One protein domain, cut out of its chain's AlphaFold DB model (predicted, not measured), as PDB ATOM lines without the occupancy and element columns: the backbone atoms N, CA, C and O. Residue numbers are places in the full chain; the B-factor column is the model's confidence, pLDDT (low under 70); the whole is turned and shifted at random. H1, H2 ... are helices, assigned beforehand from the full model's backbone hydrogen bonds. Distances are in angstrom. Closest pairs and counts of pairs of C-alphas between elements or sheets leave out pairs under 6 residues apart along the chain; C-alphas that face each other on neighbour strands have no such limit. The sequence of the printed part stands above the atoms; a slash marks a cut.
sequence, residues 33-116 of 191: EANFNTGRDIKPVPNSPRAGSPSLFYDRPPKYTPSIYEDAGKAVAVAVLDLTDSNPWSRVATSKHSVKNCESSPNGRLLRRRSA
ATOM      1  N   GLU A  33      97.154  80.458 157.717       91.00
ATOM      2  CA  GLU A  33      96.029  80.681 158.623       91.00
ATOM      3  C   GLU A  33      94.989  81.556 157.921       91.00
ATOM      4  O   GLU A  33      95.322  82.594 157.344       91.00
ATOM      5  N   ALA A  34      93.725  81.137 157.971       89.75
ATOM      6  CA  ALA A  34      92.601  81.847 157.379       89.75
ATOM      7  C   ALA A  34      91.520  82.089 158.442       89.75
ATOM      8  O   ALA A  34      91.209  81.212 159.245       89.75
ATOM      9  N   ASN A  35      90.955  83.296 158.455       92.06
ATOM     10  CA  ASN A  35      89.812  83.637 159.301       92.06
ATOM     11  C   ASN A  35      88.525  83.109 158.646       92.06
ATOM     12  O   ASN A  35      88.398  83.179 157.431       92.06
ATOM     13  N   PHE A  36      87.564  82.637 159.443       90.94
ATOM     14  CA  PHE A  36      86.283  82.097 158.970       90.94
ATOM     15  C   PHE A  36      85.198  83.146 158.682       90.94
ATOM     16  O   PHE A  36      84.203  82.832 158.031       90.94
ATOM     17  N   ASN A  37      85.360  84.378 159.173       90.00
ATOM     18  CA  ASN A  37      84.329  85.416 159.106       90.00
ATOM     19  C   ASN A  37      84.555  86.401 157.950       90.00
ATOM     20  O   ASN A  37      83.922  86.287 156.905       90.00
ATOM     21  N   THR A  38      85.440  87.378 158.144       88.88
ATOM     22  CA  THR A  38      85.725  88.485 157.215       88.88
ATOM     23  C   THR A  38      87.166  88.967 157.385       88.88
ATOM     24  O   THR A  38      87.785  88.787 158.439       88.88
ATOM     25  N   GLY A  39      87.709  89.612 156.352       85.00
ATOM     26  CA  GLY A  39      88.961  90.365 156.455       85.00
ATOM     27  C   GLY A  39      88.778  91.695 157.200       85.00
ATOM     28  O   GLY A  39      87.657  92.167 157.371       85.00
ATOM     29  N   ARG A  40      89.888  92.322 157.617       83.75
ATOM     30  CA  ARG A  40      89.893  93.729 158.078       83.75
ATOM     31  C   ARG A  40      90.072  94.694 156.908       83.75
ATOM     32  O   ARG A  40      89.256  95.585 156.721       83.75
ATOM     33  N   ASP A  41      91.082  94.423 156.084       81.00
ATOM     34  CA  ASP A  41      91.380  95.156 154.857       81.00
ATOM     35  C   ASP A  41      91.381  94.189 153.670       81.00
ATOM     36  O   ASP A  41      91.767  93.025 153.813       81.00
ATOM     37  N   ILE A  42      91.093  94.704 152.479       82.44
ATOM     38  CA  ILE A  42      91.481  94.067 151.218       82.44
ATOM     39  C   ILE A  42      92.795  94.690 150.752       82.44
ATOM     40  O   ILE A  42      92.996  95.901 150.853       82.44
ATOM     41  N   LYS A  43      93.713  93.866 150.243       80.88
ATOM     42  CA  LYS A  43      94.899  94.351 149.532       80.88
ATOM     43  C   LYS A  43      94.636  94.178 148.033       80.88
ATOM     44  O   LYS A  43      94.463  93.036 147.612       80.88
ATOM     45  N   PRO A  44      94.563  95.264 147.240       76.62
ATOM     46  CA  PRO A  44      94.304  95.152 145.811       76.62
ATOM     47  C   PRO A  44      95.448  94.392 145.141       76.62
ATOM     48  O   PRO A  44      96.624  94.633 145.435       76.62
ATOM     49  N   VAL A  45      95.105  93.470 144.242       78.69
ATOM     50  CA  VAL A  45      96.106  92.732 143.469       78.69
ATOM     51  C   VAL A  45      96.711  93.700 142.442       78.69
ATOM     52  O   VAL A  45      95.948  94.357 141.727       78.69
ATOM     53  N   PRO A  46      98.050  93.826 142.350       78.19
ATOM     54  CA  PRO A  46      98.689  94.705 141.372       78.19
ATOM     55  C   PRO A  46      98.298  94.310 139.946       78.19
ATOM     56  O   PRO A  46      98.052  93.132 139.662       78.19
ATOM     57  N   ASN A  47      98.251  95.288 139.043       73.94
ATOM     58  CA  ASN A  47      97.881  95.046 137.652       73.94
ATOM     59  C   ASN A  47      98.845  94.043 137.000       73.94
ATOM     60  O   ASN A  47     100.066  94.103 137.190       73.94
ATOM     61  N   SER A  48      98.275  93.116 136.228       73.00
ATOM     62  CA  SER A  48      99.045  92.213 135.375       73.00
ATOM     63  C   SER A  48      99.771  93.024 134.295       73.00
ATOM     64  O   SER A  48      99.134  93.879 133.677       73.00
ATOM     65  N   PRO A  49     101.059  92.754 134.007       67.50
ATOM     66  CA  PRO A  49     101.785  93.417 132.919       67.50
ATOM     67  C   PRO A  49     101.261  93.041 131.518       67.50
ATOM     68  O   PRO A  49     101.635  93.672 130.535       67.50
ATOM     69  N   ARG A  50     100.395  92.023 131.411       65.94
ATOM     70  CA  ARG A  50      99.657  91.670 130.188       65.94
ATOM     71  C   ARG A  50      98.151  91.725 130.445       65.94
ATOM     72  O   ARG A  50      97.678  91.191 131.453       65.94
ATOM     73  N   ALA A  51      97.410  92.349 129.532       58.09
ATOM     74  CA  ALA A  51      95.951  92.399 129.571       58.09
ATOM     75  C   ALA A  51      95.370  90.978 129.453       58.09
ATOM     76  O   ALA A  51      95.732  90.242 128.540       58.09
ATOM     77  N   GLY A  52      94.503  90.582 130.392       60.84
ATOM     78  CA  GLY A  52      93.880  89.249 130.385       60.84
ATOM     79  C   GLY A  52      93.511  88.680 131.756       60.84
ATOM     80  O   GLY A  52      92.696  87.770 131.832       60.84
ATOM     81  N   SER A  53      94.054  89.217 132.855       60.75
ATOM     82  CA  SER A  53      93.702  88.778 134.213       60.75
ATOM     83  C   SER A  53      93.157  89.960 135.030       60.75
ATOM     84  O   SER A  53      93.958  90.738 135.566       60.75
ATOM     85  N   PRO A  54      91.820  90.150 135.094       60.41
ATOM     86  CA  PRO A  54      91.215  91.276 135.801       60.41
ATOM     87  C   PRO A  54      91.591  91.251 137.285       60.41
ATOM     88  O   PRO A  54      91.713  90.189 137.896       60.41
ATOM     89  N   SER A  55      91.806  92.429 137.873       63.44
ATOM     90  CA  SER A  55      91.937  92.540 139.326       63.44
ATOM     91  C   SER A  55      90.535  92.505 139.926       63.44
ATOM     92  O   SER A  55      89.682  93.298 139.529       63.44
ATOM     93  N   LEU A  56      90.276  91.571 140.844       65.81
ATOM     94  CA  LEU A  56      89.012  91.534 141.573       65.81
ATOM     95  C   LEU A  56      89.014  92.669 142.599       65.81
ATOM     96  O   LEU A  56      89.660  92.583 143.646       65.81
ATOM     97  N   PHE A  57      88.317  93.751 142.268       66.44
ATOM     98  CA  PHE A  57      88.084  94.856 143.184       66.44
ATOM     99  C   PHE A  57      86.949  94.488 144.140       66.44
ATOM    100  O   PHE A  57      85.833  94.188 143.723       66.44
ATOM    101  N   TYR A  58      87.252  94.531 145.433       71.62
ATOM    102  CA  TYR A  58      86.266  94.485 146.501       71.62
ATOM    103  C   TYR A  58      86.357  95.820 147.248       71.62
ATOM    104  O   TYR A  58      87.445  96.190 147.688       71.62
ATOM    105  N   ASP A  59      85.240  96.528 147.419       73.00
ATOM    106  CA  ASP A  59      85.223  97.801 148.161       73.00
ATOM    107  C   ASP A  59      85.246  97.593 149.681       73.00
ATOM    108  O   ASP A  59      85.718  98.437 150.442       73.00
ATOM    109  N   ARG A  60      84.710  96.459 150.147       80.19
ATOM    110  CA  ARG A  60      84.621  96.085 151.566       80.19
ATOM    111  C   ARG A  60      84.914  94.595 151.732       80.19
ATOM    112  O   ARG A  60      84.506  93.832 150.856       80.19
ATOM    113  N   PRO A  61      85.586  94.161 152.821       86.38
ATOM    114  CA  PRO A  61      85.964  92.762 153.010       86.38
ATOM    115  C   PRO A  61      84.748  91.832 152.898       86.38
ATOM    116  O   PRO A  61      83.843  91.930 153.732       86.38
ATOM    117  N   PRO A  62      84.690  90.943 151.887       87.00
ATOM    118  CA  PRO A  62      83.579  90.015 151.761       87.00
ATOM    119  C   PRO A  62      83.581  89.029 152.931       87.00
ATOM    120  O   PRO A  62      84.626  88.733 153.524       87.00
ATOM    121  N   LYS A  63      82.400  88.490 153.252       90.94
ATOM    122  CA  LYS A  63      82.306  87.327 154.135       90.94
ATOM    123  C   LYS A  63      82.972  86.143 153.442       90.94
ATOM    124  O   LYS A  63      82.694  85.889 152.271       90.94
ATOM    125  N   TYR A  64      83.840  85.435 154.152       91.94
ATOM    126  CA  TYR A  64      84.576  84.329 153.564       91.94
ATOM    127  C   TYR A  64      83.655  83.147 153.245       91.94
ATOM    128  O   TYR A  64      82.831  82.720 154.055       91.94
ATOM    129  N   THR A  65      83.814  82.627 152.032       93.31
ATOM    130  CA  THR A  65      83.119  81.463 151.477       93.31
ATOM    131  C   THR A  65      84.163  80.451 150.991       93.31
ATOM    132  O   THR A  65      85.313  80.843 150.770       93.31
ATOM    133  N   PRO A  66      83.801  79.169 150.783       94.31
ATOM    134  CA  PRO A  66      84.713  78.160 150.234       94.31
ATOM    135  C   PRO A  66      85.468  78.627 148.982       94.31
ATOM    136  O   PRO A  66      86.692  78.530 148.939       94.31
ATOM    137  N   SER A  67      84.772  79.270 148.040       92.00
ATOM    138  CA  SER A  67      85.352  79.806 146.801       92.00
ATOM    139  C   SER A  67      86.463  80.841 147.033       92.00
ATOM    140  O   SER A  67      87.433  80.877 146.284       92.00
ATOM    141  N   ILE A  68      86.383  81.650 148.099       90.94
ATOM    142  CA  ILE A  68      87.446  82.615 148.430       90.94
ATOM    143  C   ILE A  68      88.698  81.892 148.956       90.94
ATOM    144  O   ILE A  68      89.817  82.332 148.691       90.94
ATOM    145  N   TYR A  69      88.547  80.763 149.658       92.38
ATOM    146  CA  TYR A  69      89.694  79.936 150.057       92.38
ATOM    147  C   TYR A  69      90.295  79.168 148.874       92.38
ATOM    148  O   TYR A  69      91.513  79.020 148.811       92.38
ATOM    149  N   GLU A  70      89.475  78.730 147.914       93.69
ATOM    150  CA  GLU A  70      89.957  78.156 146.652       93.69
ATOM    151  C   GLU A  70      90.798  79.173 145.871       93.69
ATOM    152  O   GLU A  70      91.905  78.853 145.440       93.69
ATOM    153  N   ASP A  71      90.325  80.416 145.735       90.44
ATOM    154  CA  ASP A  71      91.070  81.491 145.070       90.44
ATOM    155  C   ASP A  71      92.341  81.888 145.834       90.44
ATOM    156  O   ASP A  71      93.380  82.132 145.217       90.44
ATOM    157  N   ALA A  72      92.318  81.861 147.171       91.00
ATOM    158  CA  ALA A  72      93.527  82.006 147.982       91.00
ATOM    159  C   ALA A  72      94.528  80.860 147.729       91.00
ATOM    160  O   ALA A  72      95.726  81.111 147.598       91.00
ATOM    161  N   GLY A  73      94.053  79.619 147.589       93.44
ATOM    162  CA  GLY A  73      94.872  78.461 147.217       93.44
ATOM    163  C   GLY A  73      95.495  78.597 145.823       93.44
ATOM    164  O   GLY A  73      96.699  78.392 145.665       93.44
ATOM    165  N   LYS A  74      94.712  79.034 144.824       91.69
ATOM    166  CA  LYS A  74      95.207  79.358 143.471       91.69
ATOM    167  C   LYS A  74      96.290  80.439 143.527       91.69
ATOM    168  O   LYS A  74      97.342  80.284 142.912       91.69
ATOM    169  N   ALA A  75      96.076  81.504 144.303       89.88
ATOM    170  CA  ALA A  75      97.054  82.577 144.472       89.88
ATOM    171  C   ALA A  75      98.360  82.095 145.133       89.88
ATOM    172  O   ALA A  75      99.437  82.534 144.735       89.88
ATOM    173  N   VAL A  76      98.292  81.156 146.087       92.25
ATOM    174  CA  VAL A  76      99.484  80.515 146.670       92.25
ATOM    175  C   VAL A  76     100.231  79.677 145.630       92.25
ATOM    176  O   VAL A  76     101.453  79.770 145.560       92.25
ATOM    177  N   ALA A  77      99.533  78.915 144.782       92.19
ATOM    178  CA  ALA A  77     100.174  78.160 143.701       92.19
ATOM    179  C   ALA A  77     100.890  79.086 142.696       92.19
ATOM    180  O   ALA A  77     102.038  78.835 142.333       92.19
ATOM    181  N   VAL A  78     100.264  80.208 142.317       90.31
ATOM    182  CA  VAL A  78     100.899  81.246 141.482       90.31
ATOM    183  C   VAL A  78     102.122  81.853 142.181       90.31
ATOM    184  O   VAL A  78     103.160  82.014 141.547       90.31
ATOM    185  N   ALA A  79     102.054  82.107 143.492       89.00
ATOM    186  CA  ALA A  79     103.191  82.612 144.264       89.00
ATOM    187  C   ALA A  79     104.357  81.605 144.368       89.00
ATOM    188  O   ALA A  79     105.508  82.018 144.497       89.00
ATOM    189  N   VAL A  80     104.093  80.294 144.289       90.94
ATOM    190  CA  VAL A  80     105.144  79.266 144.180       90.94
ATOM    191  C   VAL A  80     105.782  79.282 142.787       90.94
ATOM    192  O   VAL A  80     107.002  79.204 142.697       90.94
ATOM    193  N   LEU A  81     105.002  79.470 141.715       91.69
ATOM    194  CA  LEU A  81     105.546  79.661 140.360       91.69
ATOM    195  C   LEU A  81     106.357  80.962 140.230       91.69
ATOM    196  O   LEU A  81     107.344  80.997 139.500       91.69
ATOM    197  N   ASP A  82     105.963  82.021 140.944       88.56
ATOM    198  CA  ASP A  82     106.750  83.253 141.083       88.56
ATOM    199  C   ASP A  82     108.056  83.018 141.868       88.56
ATOM    200  O   ASP A  82     109.068  83.637 141.563       88.56
ATOM    201  N   LEU A  83     108.066  82.117 142.862       86.69
ATOM    202  CA  LEU A  83     109.267  81.766 143.635       86.69
ATOM    203  C   LEU A  83     110.297  80.982 142.801       86.69
ATOM    204  O   LEU A  83     111.489  81.046 143.095       86.69
ATOM    205  N   THR A  84     109.846  80.235 141.790       88.88
ATOM    206  CA  THR A  84     110.700  79.465 140.869       88.88
ATOM    207  C   THR A  84     110.940  80.176 139.532       88.88
ATOM    208  O   THR A  84     111.348  79.523 138.571       88.88
ATOM    209  N   ASP A  85     110.629  81.477 139.435       87.25
ATOM    210  CA  ASP A  85     110.700  82.299 138.210       87.25
ATOM    211  C   ASP A  85     110.007  81.663 136.978       87.25
ATOM    212  O   ASP A  85     110.279  81.997 135.826       87.25
ATOM    213  N   SER A  86     109.074  80.735 137.215       89.38
ATOM    214  CA  SER A  86     108.411  79.915 136.192       89.38
ATOM    215  C   SER A  86     107.070  80.501 135.736       89.38
ATOM    216  O   SER A  86     106.416  79.941 134.860       89.38
ATOM    217  N   ASN A  87     106.627  81.610 136.338       88.50
ATOM    218  CA  ASN A  87     105.357  82.260 136.027       88.50
ATOM    219  C   ASN A  87     105.474  83.226 134.821       88.50
ATOM    220  O   ASN A  87     106.017  84.325 134.975       88.50
ATOM    221  N   PRO A  88     104.884  82.915 133.646       85.06
ATOM    222  CA  PRO A  88     104.936  83.787 132.464       85.06
ATOM    223  C   PRO A  88     104.102  85.078 132.596       85.06
ATOM    224  O   PRO A  88     104.181  85.958 131.732       85.06
ATOM    225  N   TRP A  89     103.304  85.204 133.663       84.62
ATOM    226  CA  TRP A  89     102.483  86.372 133.990       84.62
ATOM    227  C   TRP A  89     102.765  86.901 135.405       84.62
ATOM    228  O   TRP A  89     101.850  87.347 136.104       84.62
ATOM    229  N   SER A  90     104.030  86.858 135.842       83.69
ATOM    230  CA  SER A  90     104.411  87.338 137.173       83.69
ATOM    231  C   SER A  90     103.991  88.788 137.421       83.69
ATOM    232  O   SER A  90     104.365  89.716 136.699       83.69
ATOM    233  N   ARG A  91     103.232  88.986 138.503       83.06
ATOM    234  CA  ARG A  91     102.828  90.309 139.003       83.06
ATOM    235  C   ARG A  91     103.807  90.862 140.044       83.06
ATOM    236  O   ARG A  91     103.616  91.966 140.549       83.06
ATOM    237  N   VAL A  92     104.859  90.113 140.392       82.31
ATOM    238  CA  VAL A  92     105.825  90.523 141.424       82.31
ATOM    239  C   VAL A  92     106.535  91.807 141.004       82.31
ATOM    240  O   VAL A  92     106.603  92.735 141.809       82.31
ATOM    241  N   ALA A  93     106.971  91.903 139.743       79.25
ATOM    242  CA  ALA A  93     107.687  93.060 139.199       79.25
ATOM    243  C   ALA A  93     106.872  94.369 139.219       79.25
ATOM    244  O   ALA A  93     107.434  95.423 139.515       79.25
ATOM    245  N   THR A  94     105.558  94.303 138.965       76.06
ATOM    246  CA  THR A  94     104.642  95.460 139.042       76.06
ATOM    247  C   THR A  94     104.214  95.784 140.477       76.06
ATOM    248  O   THR A  94     103.609  96.824 140.731       76.06
ATOM    249  N   SER A  95     104.538  94.923 141.447       76.12
ATOM    250  CA  SER A  95     104.219  95.131 142.857       76.12
ATOM    251  C   SER A  95     105.284  95.950 143.595       76.12
ATOM    252  O   SER A  95     106.489  95.831 143.356       76.12
ATOM    253  N   LYS A  96     104.858  96.685 144.626       72.56
ATOM    254  CA  LYS A  96     105.756  97.347 145.594       72.56
ATOM    255  C   LYS A  96     106.642  96.388 146.413       72.56
ATOM    256  O   LYS A  96     107.483  96.848 147.174       72.56
ATOM    257  N   HIS A  97     106.434  95.074 146.296       69.62
ATOM    258  CA  HIS A  97     107.162  94.042 147.042       69.62
ATOM    259  C   HIS A  97     108.168  93.259 146.176       69.62
ATOM    260  O   HIS A  97     108.811  92.350 146.693       69.62
ATOM    261  N   SER A  98     108.332  93.610 144.891       69.38
ATOM    262  CA  SER A  98     109.460  93.137 144.072       69.38
ATOM    263  C   SER A  98     110.777  93.354 144.813       69.38
ATOM    264  O   SER A  98     110.947  94.401 145.438       69.38
ATOM    265  N   VAL A  99     111.744  92.437 144.692       62.50
ATOM    266  CA  VAL A  99     113.065  92.598 145.326       62.50
ATOM    267  C   VAL A  99     113.702  93.933 144.910       62.50
ATOM    268  O   VAL A  99     114.142  94.696 145.767       62.50
ATOM    269  N   LYS A 100     113.601  94.293 143.622       59.47
ATOM    270  CA  LYS A 100     114.085  95.571 143.065       59.47
ATOM    271  C   LYS A 100     113.372  96.800 143.663       59.47
ATOM    272  O   LYS A 100     113.994  97.832 143.881       59.47
ATOM    273  N   ASN A 101     112.081  96.676 143.984       55.59
ATOM    274  CA  ASN A 101     111.261  97.765 144.540       55.59
ATOM    275  C   ASN A 101     111.328  97.821 146.082       55.59
ATOM    276  O   ASN A 101     110.981  98.832 146.695       55.59
ATOM    277  N   CYS A 102     111.784  96.744 146.731       52.47
ATOM    278  CA  CYS A 102     111.980  96.701 148.174       52.47
ATOM    279  C   CYS A 102     113.348  97.264 148.593       52.47
ATOM    280  O   CYS A 102     113.459  97.778 149.702       52.47
ATOM    281  N   GLU A 103     114.364  97.240 147.720       50.00
ATOM    282  CA  GLU A 103     115.692  97.821 147.989       50.00
ATOM    283  C   GLU A 103     115.664  99.348 148.162       50.00
ATOM    284  O   GLU A 103     116.405  99.882 148.992       50.00
ATOM    285  N   SER A 104     114.769 100.042 147.453       53.03
ATOM    286  CA  SER A 104     114.488 101.473 147.649       53.03
ATOM    287  C   SER A 104     113.591 101.757 148.862       53.03
ATOM    288  O   SER A 104     113.546 102.887 149.345       53.03
ATOM    289  N   SER A 105     112.907 100.743 149.403       54.84
ATOM    290  CA  SER A 105     112.071 100.872 150.599       54.84
ATOM    291  C   SER A 105     112.898 100.698 151.885       54.84
ATOM    292  O   SER A 105     113.720  99.781 151.970       54.84
ATOM    293  N   PRO A 106     112.638 101.470 152.961       54.91
ATOM    294  CA  PRO A 106     113.404 101.376 154.213       54.91
ATOM    295  C   PRO A 106     113.395  99.967 154.844       54.91
ATOM    296  O   PRO A 106     114.348  99.581 155.521       54.91
ATOM    297  N   ASN A 107     112.366  99.159 154.560       54.41
ATOM    298  CA  ASN A 107     112.225  97.789 155.060       54.41
ATOM    299  C   ASN A 107     113.081  96.734 154.320       54.41
ATOM    300  O   ASN A 107     113.362  95.680 154.896       54.41
ATOM    301  N   GLY A 108     113.549  96.983 153.086       49.19
ATOM    302  CA  GLY A 108     114.315  95.991 152.308       49.19
ATOM    303  C   GLY A 108     115.670  95.632 152.928       49.19
ATOM    304  O   GLY A 108     116.103  94.476 152.904       49.19
ATOM    305  N   ARG A 109     116.314  96.598 153.598       49.59
ATOM    306  CA  ARG A 109     117.615  96.404 154.269       49.59
ATOM    307  C   ARG A 109     117.570  95.361 155.395       49.59
ATOM    308  O   ARG A 109     118.602  94.765 155.710       49.59
ATOM    309  N   LEU A 110     116.397  95.112 155.987       51.94
ATOM    310  CA  LEU A 110     116.232  94.134 157.065       51.94
ATOM    311  C   LEU A 110     116.206  92.685 156.546       51.94
ATOM    312  O   LEU A 110     116.707  91.785 157.220       51.94
ATOM    313  N   LEU A 111     115.688  92.461 155.333       49.78
ATOM    314  CA  LEU A 111     115.648  91.141 154.697       49.78
ATOM    315  C   LEU A 111     117.060  90.667 154.322       49.78
ATOM    316  O   LEU A 111     117.459  89.565 154.702       49.78
ATOM    317  N   ARG A 112     117.876  91.536 153.703       49.44
ATOM    318  CA  ARG A 112     119.265  91.210 153.319       49.44
ATOM    319  C   ARG A 112     120.158  90.837 154.512       49.44
ATOM    320  O   ARG A 112     121.054  90.009 154.371       49.44
ATOM    321  N   ARG A 113     119.891  91.376 155.711       50.09
ATOM    322  CA  ARG A 113     120.605  91.011 156.953       50.09
ATOM    323  C   ARG A 113     120.359  89.573 157.431       50.09
ATOM    324  O   ARG A 113     121.111  89.114 158.282       50.09
ATOM    325  N   ARG A 114     119.338  88.873 156.921       53.97
ATOM    326  CA  ARG A 114     119.026  87.478 157.292       53.97
ATOM    327  C   ARG A 114     119.628  86.445 156.334       53.97
ATOM    328  O   ARG A 114     119.786  85.300 156.740       53.97
ATOM    329  N   SER A 115     119.970  86.856 155.111       48.69
ATOM    330  CA  SER A 115     120.579  85.996 154.081       48.69
ATOM    331  C   SER A 115     122.103  86.129 153.993       48.69
ATOM    332  O   SER A 115     122.750  85.333 153.321       48.69
ATOM    333  N   ALA A 116     122.696  87.132 154.648       51.12
ATOM    334  CA  ALA A 116     124.146  87.262 154.733       51.12
ATOM    335  C   ALA A 116     124.722  86.244 155.740       51.12
ATOM    336  O   ALA A 116     124.203  86.158 156.859       51.12
TER     337      ALA A 116
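AT A GLANCE: This is residues 33 to 116 of the 191 residues of the protein "AGBL5" of Lepeophtheirus salmonis (UniProt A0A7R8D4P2). This model has little regular structure: one long helix, H1, stands beside a long loop, residues 33 to 65, that runs out to about Ala 51 and folds back to the start of H1. Two short helices, H2 and then H3, lie at the far end of the longest axis. The printed part has 84 residues, with 31 in three named helices and no named strand; the class is all helix. It is loose, with a radius of gyration of the C-alphas of 15.0 A and spans of 41 by 28 by 22 A.

HOW THE PARTS SIT: Look first at H1, residues 66 to 83; it is apart from H2, residues 99 to 103, and from H3, residues 108 to 115. H2 and H3 only just touch, only at the corner by their link, with 3 pairs of C-alphas within 8 A; the closest, those of Cys 102 and Gly 108, are 4.8 A apart. In H1 and H2 every O i to N i+4 pair is within hydrogen-bond range; in H3, 0 of 4 are, beside 3 of 5 O i to N i+3 pairs.

IN THESE COORDINATES: Find C-alpha 66 at (84.713, 78.160, 150.234); from there H1 runs 25.7 A to C-alpha 83. H2 measures 6.4 A, and H3 runs 11.9 A to C-alpha 115 at (120.579, 85.996, 154.081).

THE WHOLE: The two C-alphas farthest apart, those of Lys 63 and Ala 116, are 41.8 A apart. The printed part has no cut; the link from H1 to H2 is long, that from H2 to H3 tight. Confidence is low, with pLDDT under 70, at residues 49 to 57 and 97 to 116.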